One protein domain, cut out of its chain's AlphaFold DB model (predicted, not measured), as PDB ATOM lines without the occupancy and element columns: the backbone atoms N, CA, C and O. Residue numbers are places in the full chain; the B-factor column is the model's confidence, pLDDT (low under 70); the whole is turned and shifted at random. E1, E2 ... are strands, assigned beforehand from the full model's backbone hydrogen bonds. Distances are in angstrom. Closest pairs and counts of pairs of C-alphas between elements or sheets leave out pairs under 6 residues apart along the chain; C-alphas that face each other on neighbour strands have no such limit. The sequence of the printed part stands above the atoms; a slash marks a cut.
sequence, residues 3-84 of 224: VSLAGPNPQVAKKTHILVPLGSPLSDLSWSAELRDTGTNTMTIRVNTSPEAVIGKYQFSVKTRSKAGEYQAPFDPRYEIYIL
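AT A GLANCE: This is residues 3 to 84 of the 224 residues of the protein "Transglut_N domain-containing protein" of Anolis carolinensis (UniProt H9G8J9). What shape do these residues make? A twisted sheet is built along one long strand, E5, with E1 and E2 alongside it, E7 near its first end and E6 at its other end; the hairpin of E3 and E4 is set over one face of this sheet, crossed with E5 and only partly face to face with it. The tip of the hairpin of E5 and E6, residues 65 to 70, sticks out. What is it made of? The printed part has 82 residues with no named helix and seven named strands, E1 to E7 in that order, which hold 39 of the residues, under half; the class is all strand, and both sheets are antiparallel. How large is it? It is compact and rounded, with a radius of gyration of the C-alphas of 13.3 A and spans of 34 by 27 by 24 A.

HOW THE PARTS SIT: Which neighbours has the first strand? E1, residues 3 to 6, forms an antiparallel hairpin with E2, residues 17 to 20, with N 4 and O 18 2.9 A apart, within hydrogen-bond range. On the other side of E1 lies E5, residues 56 to 66, also antiparallel, with N 3 and O 61 2.8 A apart. Where do E3 and E4 sit? E3, residues 32 to 38, and E4, residues 43 to 48, form an antiparallel hairpin, with N 34 and O 46 2.8 A apart. The closest C-alphas of E2 and E3 are those of Val 20 and Ser 32, 5.9 A apart, while E3 and E4 are both apart from E5. What else pairs with E5? The pairing is staggered: E7, residues 81 to 83, pairs with residues 56 to 58, on the other side of E5 from E1, with N 58 and O 81 2.8 A apart. E6, residues 69 to 72, forms a hairpin with E5 over residues 63 to 66, with N 64 and O 71 2.8 A apart.

IN THESE COORDINATES: Where do the first and last strands lie? E1 begins at C-alpha 3, (-15.851, -12.723, 39.306), and E7 ends at C-alpha 83, (-19.459, -13.750, 25.509). Which strands are long? E5 runs 32.0 A from C-alpha 56, (-23.073, -17.664, 26.676), to C-alpha 66; E3 measures 17.9 A and E4 16.1 A.

THE WHOLE: How far does it reach? The two C-alphas farthest apart are those of Lys 67 and Leu 84, 37.6 A. Is anything missing or uncertain? The printed part has no cut, and no printed residue is under 70 in pLDDT. Which link is long? That from E2 to E3, with 11 residues between them.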
ATOM      1  N   VAL A   3     -15.241 -11.398  39.184       96.56
ATOM      2  CA  VAL A   3     -15.851 -12.723  39.306       96.56
ATOM      3  C   VAL A   3     -16.894 -12.853  38.208       96.56
ATOM      4  O   VAL A   3     -17.854 -12.085  38.201       96.56
ATOM      5  N   SER A   4     -16.719 -13.830  37.321       96.88
ATOM      6  CA  SER A   4     -17.698 -14.144  36.278       96.88
ATOM      7  C   SER A   4     -18.133 -15.602  36.383       96.88
ATOM      8  O   SER A   4     -17.289 -16.487  36.542       96.88
ATOM      9  N   LEU A   5     -19.437 -15.863  36.308       97.81
ATOM     10  CA  LEU A   5     -20.017 -17.205  36.411       97.81
ATOM     11  C   LEU A   5     -20.827 -17.529  35.153       97.81
ATOM     12  O   LEU A   5     -21.698 -16.747  34.781       97.81
ATOM     13  N   ALA A   6     -20.562 -18.683  34.541       97.06
ATOM     14  CA  ALA A   6     -21.311 -19.212  33.405       97.06
ATOM     15  C   ALA A   6     -22.050 -20.499  33.782       97.06
ATOM     16  O   ALA A   6     -21.447 -21.480  34.232       97.06
ATOM     17  N   GLY A   7     -23.358 -20.510  33.528       94.94
ATOM     18  CA  GLY A   7     -24.229 -21.653  33.780       94.94
ATOM     19  C   GLY A   7     -24.571 -21.896  35.256       94.94
ATOM     20  O   GLY A   7     -24.106 -21.186  36.147       94.94
ATOM     21  N   PRO A   8     -25.392 -22.925  35.537       94.38
ATOM     22  CA  PRO A   8     -25.999 -23.129  36.855       94.38
ATOM     23  C   PRO A   8     -25.047 -23.709  37.912       94.38
ATOM     24  O   PRO A   8     -25.299 -23.568  39.103       94.38
ATOM     25  N   ASN A   9     -23.961 -24.374  37.497       94.94
ATOM     26  CA  ASN A   9     -23.014 -25.051  38.393       94.94
ATOM     27  C   ASN A   9     -21.557 -24.678  38.048       94.94
ATOM     28  O   ASN A   9     -20.802 -25.534  37.566       94.94
ATOM     29  N   PRO A  10     -21.158 -23.409  38.246       96.50
ATOM     30  CA  PRO A  10     -19.878 -22.891  37.780       96.50
ATOM     31  C   PRO A  10     -18.705 -23.449  38.598       96.50
ATOM     32  O   PRO A  10     -18.715 -23.455  39.830       96.50
ATOM     33  N   GLN A  11     -17.653 -23.900  37.912       97.00
ATOM     34  CA  GLN A  11     -16.452 -24.469  38.528       97.00
ATOM     35  C   GLN A  11     -15.184 -23.909  37.885       97.00
ATOM     36  O   GLN A  11     -15.091 -23.799  36.661       97.00
ATOM     37  N   VAL A  12     -14.171 -23.624  38.710       96.06
ATOM     38  CA  VAL A  12     -12.877 -23.095  38.240       96.06
ATOM     39  C   VAL A  12     -12.192 -24.109  37.321       96.06
ATOM     40  O   VAL A  12     -11.780 -23.763  36.220       96.06
ATOM     41  N   ALA A  13     -12.175 -25.387  37.719       95.31
ATOM     42  CA  ALA A  13     -11.590 -26.478  36.931       95.31
ATOM     43  C   ALA A  13     -12.271 -26.691  35.566       95.31
ATOM     44  O   ALA A  13     -11.677 -27.278  34.669       95.31
ATOM     45  N   LYS A  14     -13.511 -26.208  35.401       95.06
ATOM     46  CA  LYS A  14     -14.284 -26.298  34.155       95.06
ATOM     47  C   LYS A  14     -14.355 -24.971  33.396       95.06
ATOM     48  O   LYS A  14     -15.222 -24.828  32.542       95.06
ATOM     49  N   LYS A  15     -13.525 -23.982  33.758       95.19
ATOM     50  CA  LYS A  15     -13.502 -22.639  33.149       95.19
ATOM     51  C   LYS A  15     -14.875 -21.925  33.133       95.19
ATOM     52  O   LYS A  15     -15.113 -21.069  32.297       95.19
ATOM     53  N   THR A  16     -15.774 -22.259  34.067       97.00
ATOM     54  CA  THR A  16     -17.134 -21.675  34.194       97.00
ATOM     55  C   THR A  16     -17.299 -20.814  35.448       97.00
ATOM     56  O   THR A  16     -18.268 -20.075  35.569       97.00
ATOM     57  N   HIS A  17     -16.333 -20.866  36.370       97.56
ATOM     58  CA  HIS A  17     -16.151 -19.887  37.442       97.56
ATOM     59  C   HIS A  17     -14.819 -19.171  37.211       97.56
ATOM     60  O   HIS A  17     -13.752 -19.738  37.452       97.56
ATOM     61  N   ILE A  18     -14.882 -17.934  36.733       96.38
ATOM     62  CA  ILE A  18     -13.721 -17.144  36.341       96.38
ATOM     63  C   ILE A  18     -13.419 -16.147  37.456       96.38
ATOM     64  O   ILE A  18     -14.284 -15.388  37.892       96.38
ATOM     65  N   LEU A  19     -12.169 -16.144  37.913       94.81
ATOM     66  CA  LEU A  19     -11.661 -15.223  38.922       94.81
ATOM     67  C   LEU A  19     -10.481 -14.466  38.327       94.81
ATOM     68  O   LEU A  19      -9.419 -15.053  38.141       94.81
ATOM     69  N   VAL A  20     -10.649 -13.170  38.069       94.31
ATOM     70  CA  VAL A  20      -9.617 -12.345  37.424       94.31
ATOM     71  C   VAL A  20      -9.022 -11.366  38.437       94.31
ATOM     72  O   VAL A  20      -9.708 -10.427  38.867       94.31
ATOM     73  N   PRO A  21      -7.776 -11.572  38.899       92.88
ATOM     74  CA  PRO A  21      -7.071 -10.582  39.704       92.88
ATOM     75  C   PRO A  21      -6.928  -9.262  38.939       92.88
ATOM     76  O   PRO A  21      -6.761  -9.260  37.725       92.88
ATOM     77  N   LEU A  22      -7.008  -8.140  39.654       91.25
ATOM     78  CA  LEU A  22      -6.747  -6.830  39.060       91.25
ATOM     79  C   LEU A  22      -5.249  -6.537  39.161       91.25
ATOM     80  O   LEU A  22      -4.684  -6.706  40.242       91.25
ATOM     81  N   GLY A  23      -4.637  -6.079  38.069       80.94
ATOM     82  CA  GLY A  23      -3.209  -5.749  38.014       80.94
ATOM     83  C   GLY A  23      -2.321  -6.883  37.500       80.94
ATOM     84  O   GLY A  23      -1.099  -6.768  37.552       80.94
ATOM     85  N   SER A  24      -2.911  -7.970  36.996       71.56
ATOM     86  CA  SER A  24      -2.174  -8.937  36.183       71.56
ATOM     87  C   SER A  24      -1.826  -8.302  34.829       71.56
ATOM     88  O   SER A  24      -2.670  -7.582  34.287       71.56
ATOM     89  N   PRO A  25      -0.627  -8.559  34.265       76.44
ATOM     90  CA  PRO A  25      -0.318  -8.157  32.897       76.44
ATOM     91  C   PRO A  25      -1.404  -8.655  31.946       76.44
ATOM     92  O   PRO A  25      -1.913  -9.768  32.119       76.44
ATOM     93  N   LEU A  26      -1.762  -7.833  30.958       81.06
ATOM     94  CA  LEU A  26      -2.664  -8.287  29.908       81.06
ATOM     95  C   LEU A  26      -2.030  -9.470  29.178       81.06
ATOM     96  O   LEU A  26      -0.839  -9.474  28.870       81.06
ATOM     97  N   SER A  27      -2.853 -10.475  28.927       83.19
ATOM     98  CA  SER A  27      -2.511 -11.646  28.140       83.19
ATOM     99  C   SER A  27      -3.616 -11.829  27.125       83.19
ATOM    100  O   SER A  27      -4.778 -11.934  27.518       83.19
ATOM    101  N   ASP A  28      -3.253 -11.898  25.849       82.00
ATOM    102  CA  ASP A  28      -4.225 -12.088  24.770       82.00
ATOM    103  C   ASP A  28      -4.819 -13.508  24.771       82.00
ATOM    104  O   ASP A  28      -5.904 -13.731  24.253       82.00
ATOM    105  N   LEU A  29      -4.168 -14.448  25.467       89.00
ATOM    106  CA  LEU A  29      -4.547 -15.863  25.518       89.00
ATOM    107  C   LEU A  29      -5.351 -16.247  26.770       89.00
ATOM    108  O   LEU A  29      -5.877 -17.357  26.872       89.00
ATOM    109  N   SER A  30      -5.445 -15.363  27.766       91.31
ATOM    110  CA  SER A  30      -6.058 -15.693  29.053       91.31
ATOM    111  C   SER A  30      -6.853 -14.544  29.660       91.31
ATOM    112  O   SER A  30      -6.679 -13.371  29.335       91.31
ATOM    113  N   TRP A  31      -7.737 -14.902  30.589       94.00
ATOM    114  CA  TRP A  31      -8.501 -13.927  31.351       94.00
ATOM    115  C   TRP A  31      -7.576 -13.019  32.160       94.00
ATOM    116  O   TRP A  31      -6.870 -13.478  33.060       94.00
ATOM    117  N   SER A  32      -7.609 -11.722  31.871       94.62
ATOM    118  CA  SER A  32      -6.768 -10.723  32.533       94.62
ATOM    119  C   SER A  32      -7.525  -9.415  32.744       94.62
ATOM    120  O   SER A  32      -8.494  -9.111  32.047       94.62
ATOM    121  N   ALA A  33      -7.131  -8.660  33.770       94.00
ATOM    122  CA  ALA A  33      -7.736  -7.375  34.088       94.00
ATOM    123  C   ALA A  33      -6.668  -6.371  34.524       94.00
ATOM    124  O   ALA A  33      -5.932  -6.591  35.491       94.00
ATOM    125  N   GLU A  34      -6.638  -5.236  33.839       92.81
ATOM    126  CA  GLU A  34      -5.677  -4.159  34.036       92.81
ATOM    127  C   GLU A  34      -6.403  -2.882  34.464       92.81
ATOM    128  O   GLU A  34      -7.400  -2.473  33.862       92.81
ATOM    129  N   LEU A  35      -5.890  -2.235  35.508       92.00
ATOM    130  CA  LEU A  35      -6.366  -0.923  35.927       92.00
ATOM    131  C   LEU A  35      -5.874   0.135  34.935       92.00
ATOM    132  O   LEU A  35      -4.671   0.277  34.743       92.00
ATOM    133  N   ARG A  36      -6.800   0.872  34.318       91.75
ATOM    134  CA  ARG A  36      -6.479   1.912  33.331       91.75
ATOM    135  C   ARG A  36      -6.506   3.309  33.919       91.75
ATOM    136  O   ARG A  36      -5.610   4.091  33.631       91.75
ATOM    137  N   ASP A  37      -7.525   3.604  34.714       92.00
ATOM    138  CA  ASP A  37      -7.694   4.918  35.323       92.00
ATOM    139  C   ASP A  37      -8.442   4.818  36.656       92.00
ATOM    140  O   ASP A  37      -9.228   3.890  36.888       92.00
ATOM    141  N   THR A  38      -8.193   5.786  37.528       93.69
ATOM    142  CA  THR A  38      -8.821   5.914  38.841       93.69
ATOM    143  C   THR A  38      -9.321   7.335  39.034       93.69
ATOM    144  O   THR A  38      -8.527   8.270  39.129       93.69
ATOM    145  N   GLY A  39     -10.638   7.482  39.152       92.31
ATOM    146  CA  GLY A  39     -11.277   8.710  39.605       92.31
ATOM    147  C   GLY A  39     -11.477   8.715  41.121       92.31
ATOM    148  O   GLY A  39     -11.026   7.824  41.837       92.31
ATOM    149  N   THR A  40     -12.215   9.707  41.624       92.88
ATOM    150  CA  THR A  40     -12.502   9.836  43.064       92.88
ATOM    151  C   THR A  40     -13.310   8.653  43.605       92.88
ATOM    152  O   THR A  40     -12.953   8.093  44.636       92.88
ATOM    153  N   ASN A  41     -14.362   8.245  42.883       93.50
ATOM    154  CA  ASN A  41     -15.268   7.153  43.270       93.50
ATOM    155  C   ASN A  41     -15.445   6.109  42.148       93.50
ATOM    156  O   ASN A  41     -16.387   5.319  42.175       93.50
ATOM    157  N   THR A  42     -14.577   6.121  41.136       93.88
ATOM    158  CA  THR A  42     -14.686   5.264  39.948       93.88
ATOM    159  C   THR A  42     -13.342   4.636  39.609       93.88
ATOM    160  O   THR A  42     -12.287   5.230  39.817       93.88
ATOM    161  N   MET A  43     -13.383   3.422  39.065       92.38
ATOM    162  CA  MET A  43     -12.212   2.736  38.526       92.38
ATOM    163  C   MET A  43     -12.540   2.231  37.129       92.38
ATOM    164  O   MET A  43     -13.534   1.529  36.943       92.38
ATOM    165  N   THR A  44     -11.680   2.553  36.169       94.31
ATOM    166  CA  THR A  44     -11.782   2.055  34.799       94.31
ATOM    167  C   THR A  44     -10.838   0.877  34.647       94.31
ATOM    168  O   THR A  44      -9.625   1.004  34.826       94.31
ATOM    169  N   ILE A  45     -11.394  -0.287  34.321       93.12
ATOM    170  CA  ILE A  45     -10.655  -1.544  34.215       93.12
ATOM    171  C   ILE A  45     -10.794  -2.054  32.785       93.12
ATOM    172  O   ILE A  45     -11.908  -2.203  32.288       93.12
ATOM    173  N   ARG A  46      -9.667  -2.351  32.136       92.94
ATOM    174  CA  ARG A  46      -9.656  -3.103  30.881       92.94
ATOM    175  C   ARG A  46      -9.638  -4.586  31.214       92.94
ATOM    176  O   ARG A  46      -8.770  -5.031  31.959       92.94
ATOM    177  N   VAL A  47     -10.578  -5.334  30.655       92.75
ATOM    178  CA  VAL A  47     -10.683  -6.786  30.829       92.75
ATOM    179  C   VAL A  47     -10.412  -7.444  29.487       92.75
ATOM    180  O   VAL A  47     -10.957  -6.998  28.481       92.75
ATOM    181  N   ASN A  48      -9.585  -8.484  29.480       93.50
ATOM    182  CA  ASN A  48      -9.448  -9.378  28.341       93.50
ATOM    183  C   ASN A  48     -10.038 -10.747  28.682       93.50
ATOM    184  O   ASN A  48      -9.801 -11.274  29.774       93.50
ATOM    185  N   THR A  49     -10.812 -11.307  27.758       94.56
ATOM    186  CA  THR A  49     -11.347 -12.668  27.847       94.56
ATOM    187  C   THR A  49     -10.375 -13.636  27.182       94.56
ATOM    188  O   THR A  49      -9.673 -13.264  26.249       94.56
ATOM    189  N   SER A  50     -10.334 -14.891  27.634       94.94
ATOM    190  CA  SER A  50      -9.600 -15.923  26.890       94.94
ATOM    191  C   SER A  50     -10.286 -16.195  25.538       94.94
ATOM    192  O   SER A  50     -11.517 -16.251  25.527       94.94
ATOM    193  N   PRO A  51      -9.538 -16.430  24.444       96.25
ATOM    194  CA  PRO A  51     -10.094 -16.887  23.163       96.25
ATOM    195  C   PRO A  51     -10.809 -18.246  23.262       96.25
ATOM    196  O   PRO A  51     -11.687 -18.556  22.474       96.25
ATOM    197  N   GLU A  52     -10.487 -19.045  24.287       95.00
ATOM    198  CA  GLU A  52     -11.170 -20.309  24.600       95.00
ATOM    199  C   GLU A  52     -12.306 -20.142  25.632       95.00
ATOM    200  O   GLU A  52     -12.722 -21.114  26.279       95.00
ATOM    201  N   ALA A  53     -12.755 -18.912  25.907       96.56
ATOM    202  CA  ALA A  53     -13.838 -18.685  26.858       96.56
ATOM    203  C   ALA A  53     -15.112 -19.409  26.401       96.56
ATOM    204  O   ALA A  53     -15.453 -19.433  25.222       96.56
ATOM    205  N   VAL A  54     -15.848 -19.993  27.349       97.31
ATOM    206  CA  VAL A  54     -17.122 -20.628  27.002       97.31
ATOM    207  C   VAL A  54     -18.108 -19.556  26.541       97.31
ATOM    208  O   VAL A  54     -18.229 -18.520  27.199       97.31
ATOM    209  N   ILE A  55     -18.820 -19.776  25.437       98.19
ATOM    210  CA  ILE A  55     -19.839 -18.810  25.015       98.19
ATOM    211  C   ILE A  55     -21.059 -18.867  25.938       98.19
ATOM    212  O   ILE A  55     -21.367 -19.901  26.545       98.19
ATOM    213  N   GLY A  56     -21.789 -17.762  25.999       97.62
ATOM    214  CA  GLY A  56     -23.073 -17.664  26.676       97.62
ATOM    215  C   GLY A  56     -23.181 -16.451  27.582       97.62
ATOM    216  O   GLY A  56     -22.405 -15.499  27.494       97.62
ATOM    217  N   LYS A  57     -24.189 -16.497  28.450       97.38
ATOM    218  CA  LYS A  57     -24.517 -15.429  29.386       97.38
ATOM    219  C   LYS A  57     -23.788 -15.627  30.713       97.38
ATOM    220  O   LYS A  57     -23.880 -16.689  31.328       97.38
ATOM    221  N   TYR A  58     -23.086 -14.591  31.153       97.75
ATOM    222  CA  TYR A  58     -22.302 -14.580  32.376       97.75
ATOM    223  C   TYR A  58     -22.910 -13.640  33.405       97.75
ATOM    224  O   TYR A  58     -23.203 -12.481  33.112       97.75
ATOM    225  N   GLN A  59     -22.987 -14.114  34.643       97.44
ATOM    226  CA  GLN A  59     -23.173 -13.236  35.791       97.44
ATOM    227  C   GLN A  59     -21.834 -12.607  36.157       97.44
ATOM    228  O   GLN A  59     -20.822 -13.306  36.207       97.44
ATOM    229  N   PHE A  60     -21.830 -11.310  36.456       95.44
ATOM    230  CA  PHE A  60     -20.623 -10.558  36.783       95.44
ATOM    231  C   PHE A  60     -20.715  -9.912  38.168       95.44
ATOM    232  O   PHE A  60     -21.756  -9.387  38.563       95.44
ATOM    233  N   SER A  61     -19.617  -9.949  38.919       95.81
ATOM    234  CA  SER A  61     -19.492  -9.307  40.225       95.81
ATOM    235  C   SER A  61     -18.044  -8.901  40.511       95.81
ATOM    236  O   SER A  61     -17.084  -9.421  39.938       95.81
ATOM    237  N   VAL A  62     -17.872  -7.969  41.447       95.06
ATOM    238  CA  VAL A  62     -16.570  -7.548  41.959       95.06
ATOM    239  C   VAL A  62     -16.401  -8.061  43.383       95.06
ATOM    240  O   VAL A  62     -17.235  -7.821  44.259       95.06
ATOM    241  N   LYS A  63     -15.273  -8.731  43.629       95.38
ATOM    242  CA  LYS A  63     -14.848  -9.149  44.965       95.38
ATOM    243  C   LYS A  63     -13.628  -8.353  45.416       95.38
ATOM    244  O   LYS A  63     -12.571  -8.395  44.771       95.38
ATOM    245  N   THR A  64     -13.763  -7.651  46.533       93.69
ATOM    246  CA  THR A  64     -12.720  -6.841  47.167       93.69
ATOM    247  C   THR A  64     -12.211  -7.516  48.439       93.69
ATOM    248  O   THR A  64     -12.889  -8.335  49.064       93.69
ATOM    249  N   ARG A  65     -10.972  -7.195  48.811       93.44
ATOM    250  CA  ARG A  65     -10.355  -7.627  50.064       93.44
ATOM    251  C   ARG A  65      -9.725  -6.407  50.720       93.44
ATOM    252  O   ARG A  65      -8.957  -5.697  50.079       93.44
ATOM    253  N   SER A  66     -10.059  -6.178  51.981       92.56
ATOM    254  CA  SER A  66      -9.520  -5.097  52.807       92.56
ATOM    255  C   SER A  66      -9.060  -5.648  54.159       92.56
ATOM    256  O   SER A  66      -9.200  -6.841  54.433       92.56
ATOM    257  N   LYS A  67      -8.546  -4.778  55.037       94.62
ATOM    258  CA  LYS A  67      -8.223  -5.154  56.425       94.62
ATOM    259  C   LYS A  67      -9.449  -5.646  57.211       94.62
ATOM    260  O   LYS A  67      -9.281  -6.418  58.144       94.62
ATOM    261  N   ALA A  68     -10.654  -5.225  56.824       92.75
ATOM    262  CA  ALA A  68     -11.907  -5.636  57.456       92.75
ATOM    263  C   ALA A  68     -12.427  -7.003  56.963       92.75
ATOM    264  O   ALA A  68     -13.424  -7.493  57.482       92.75
ATOM    265  N   GLY A  69     -11.773  -7.616  55.969       94.25
ATOM    266  CA  GLY A  69     -12.170  -8.900  55.392       94.25
ATOM    267  C   GLY A  69     -12.456  -8.829  53.893       94.25
ATOM    268  O   GLY A  69     -12.068  -7.884  53.197       94.25
ATOM    269  N   GLU A  70     -13.109  -9.873  53.386       95.00
ATOM    270  CA  GLU A  70     -13.547  -9.957  51.993       95.00
ATOM    271  C   GLU A  70     -15.001  -9.525  51.842       95.00
ATOM    272  O   GLU A  70     -15.855  -9.895  52.644       95.00
ATOM    273  N   TYR A  71     -15.285  -8.804  50.764       95.12
ATOM    274  CA  TYR A  71     -16.636  -8.449  50.361       95.12
ATOM    275  C   TYR A  71     -16.824  -8.780  48.884       95.12
ATOM    276  O   TYR A  71     -15.949  -8.507  48.062       95.12
ATOM    277  N   GLN A  72     -17.960  -9.375  48.540       95.38
ATOM    278  CA  GLN A  72     -18.368  -9.588  47.158       95.38
ATOM    279  C   GLN A  72     -19.690  -8.867  46.939       95.38
ATOM    280  O   GLN A  72     -20.641  -9.086  47.688       95.38
ATOM    281  N   ALA A  73     -19.738  -8.016  45.917       95.44
ATOM    282  CA  ALA A  73     -20.987  -7.392  45.516       95.44
ATOM    283  C   ALA A  73     -21.996  -8.478  45.087       95.44
ATOM    284  O   ALA A  73     -21.592  -9.473  44.470       95.44
ATOM    285  N   PRO A  74     -23.294  -8.330  45.392       95.88
ATOM    286  CA  PRO A  74     -24.297  -9.255  44.880       95.88
ATOM    287  C   PRO A  74     -24.268  -9.266  43.348       95.88
ATOM    288  O   PRO A  74     -23.945  -8.260  42.716       95.88
ATOM    289  N   PHE A  75     -24.597 -10.414  42.757       95.62
ATOM    290  CA  PHE A  75     -24.835 -10.478  41.320       95.62
ATOM    291  C   PHE A  75     -26.113  -9.704  40.993       95.62
ATOM    292  O   PHE A  75     -27.132  -9.878  41.661       95.62
ATOM    293  N   ASP A  76     -26.042  -8.858  39.971       95.44
ATOM    294  CA  ASP A  76     -27.162  -8.056  39.491       95.44
ATOM    295  C   ASP A  76     -27.395  -8.388  38.009       95.44
ATOM    296  O   ASP A  76     -26.469  -8.220  37.209       95.44
ATOM    297  N   PRO A  77     -28.601  -8.846  37.624       93.75
ATOM    298  CA  PRO A  77     -28.923  -9.181  36.237       93.75
ATOM    299  C   PRO A  77     -28.667  -8.045  35.237       93.75
ATOM    300  O   PRO A  77     -28.415  -8.293  34.062       93.75
ATOM    301  N   ARG A  78     -28.678  -6.783  35.686       94.75
ATOM    302  CA  ARG A  78     -28.408  -5.613  34.831       94.75
ATOM    303  C   ARG A  78     -26.960  -5.530  34.347       94.75
ATOM    304  O   ARG A  78     -26.683  -4.772  33.425       94.75
ATOM    305  N   TYR A  79     -26.049  -6.263  34.983       93.56
ATOM    306  CA  TYR A  79     -24.628  -6.308  34.635       93.56
ATOM    307  C   TYR A  79     -24.219  -7.660  34.045       93.56
ATOM    308  O   TYR A  79     -23.031  -7.980  34.018       93.56
ATOM    309  N   GLU A  80     -25.180  -8.474  33.609       95.00
ATOM    310  CA  GLU A  80     -24.878  -9.698  32.875       95.00
ATOM    311  C   GLU A  80     -24.218  -9.367  31.533       95.00
ATOM    312  O   GLU A  80     -24.557  -8.388  30.868       95.00
ATOM    313  N   ILE A  81     -23.252 -10.195  31.147       95.44
ATOM    314  CA  ILE A  81     -22.448 -10.002  29.940       95.44
ATOM    315  C   ILE A  81     -22.594 -11.247  29.077       95.44
ATOM    316  O   ILE A  81     -22.548 -12.365  29.588       95.44
ATOM    317  N   TYR A  82     -22.741 -11.062  27.771       97.12
ATOM    318  CA  TYR A  82     -22.669 -12.158  26.812       97.12
ATOM    319  C   TYR A  82     -21.256 -12.237  26.244       97.12
ATOM    320  O   TYR A  82     -20.677 -11.222  25.858       97.12
ATOM    321  N   ILE A  83     -20.711 -13.446  26.201       97.75
ATOM    322  CA  ILE A  83     -19.459 -13.750  25.509       97.75
ATOM    323  C   ILE A  83     -19.804 -14.679  24.357       97.75
ATOM    324  O   ILE A  83     -20.498 -15.676  24.553       97.75
ATOM    325  N   LEU A  84     -19.344 -14.321  23.165       98.44
ATOM    326  CA  LEU A  84     -19.575 -15.050  21.924       98.44
ATOM    327  C   LEU A  84     -18.233 -15.506  21.352       98.44
ATOM    328  O   LEU A  84     -17.180 -15.033  21.782       98.44
TER     329      LEU A  84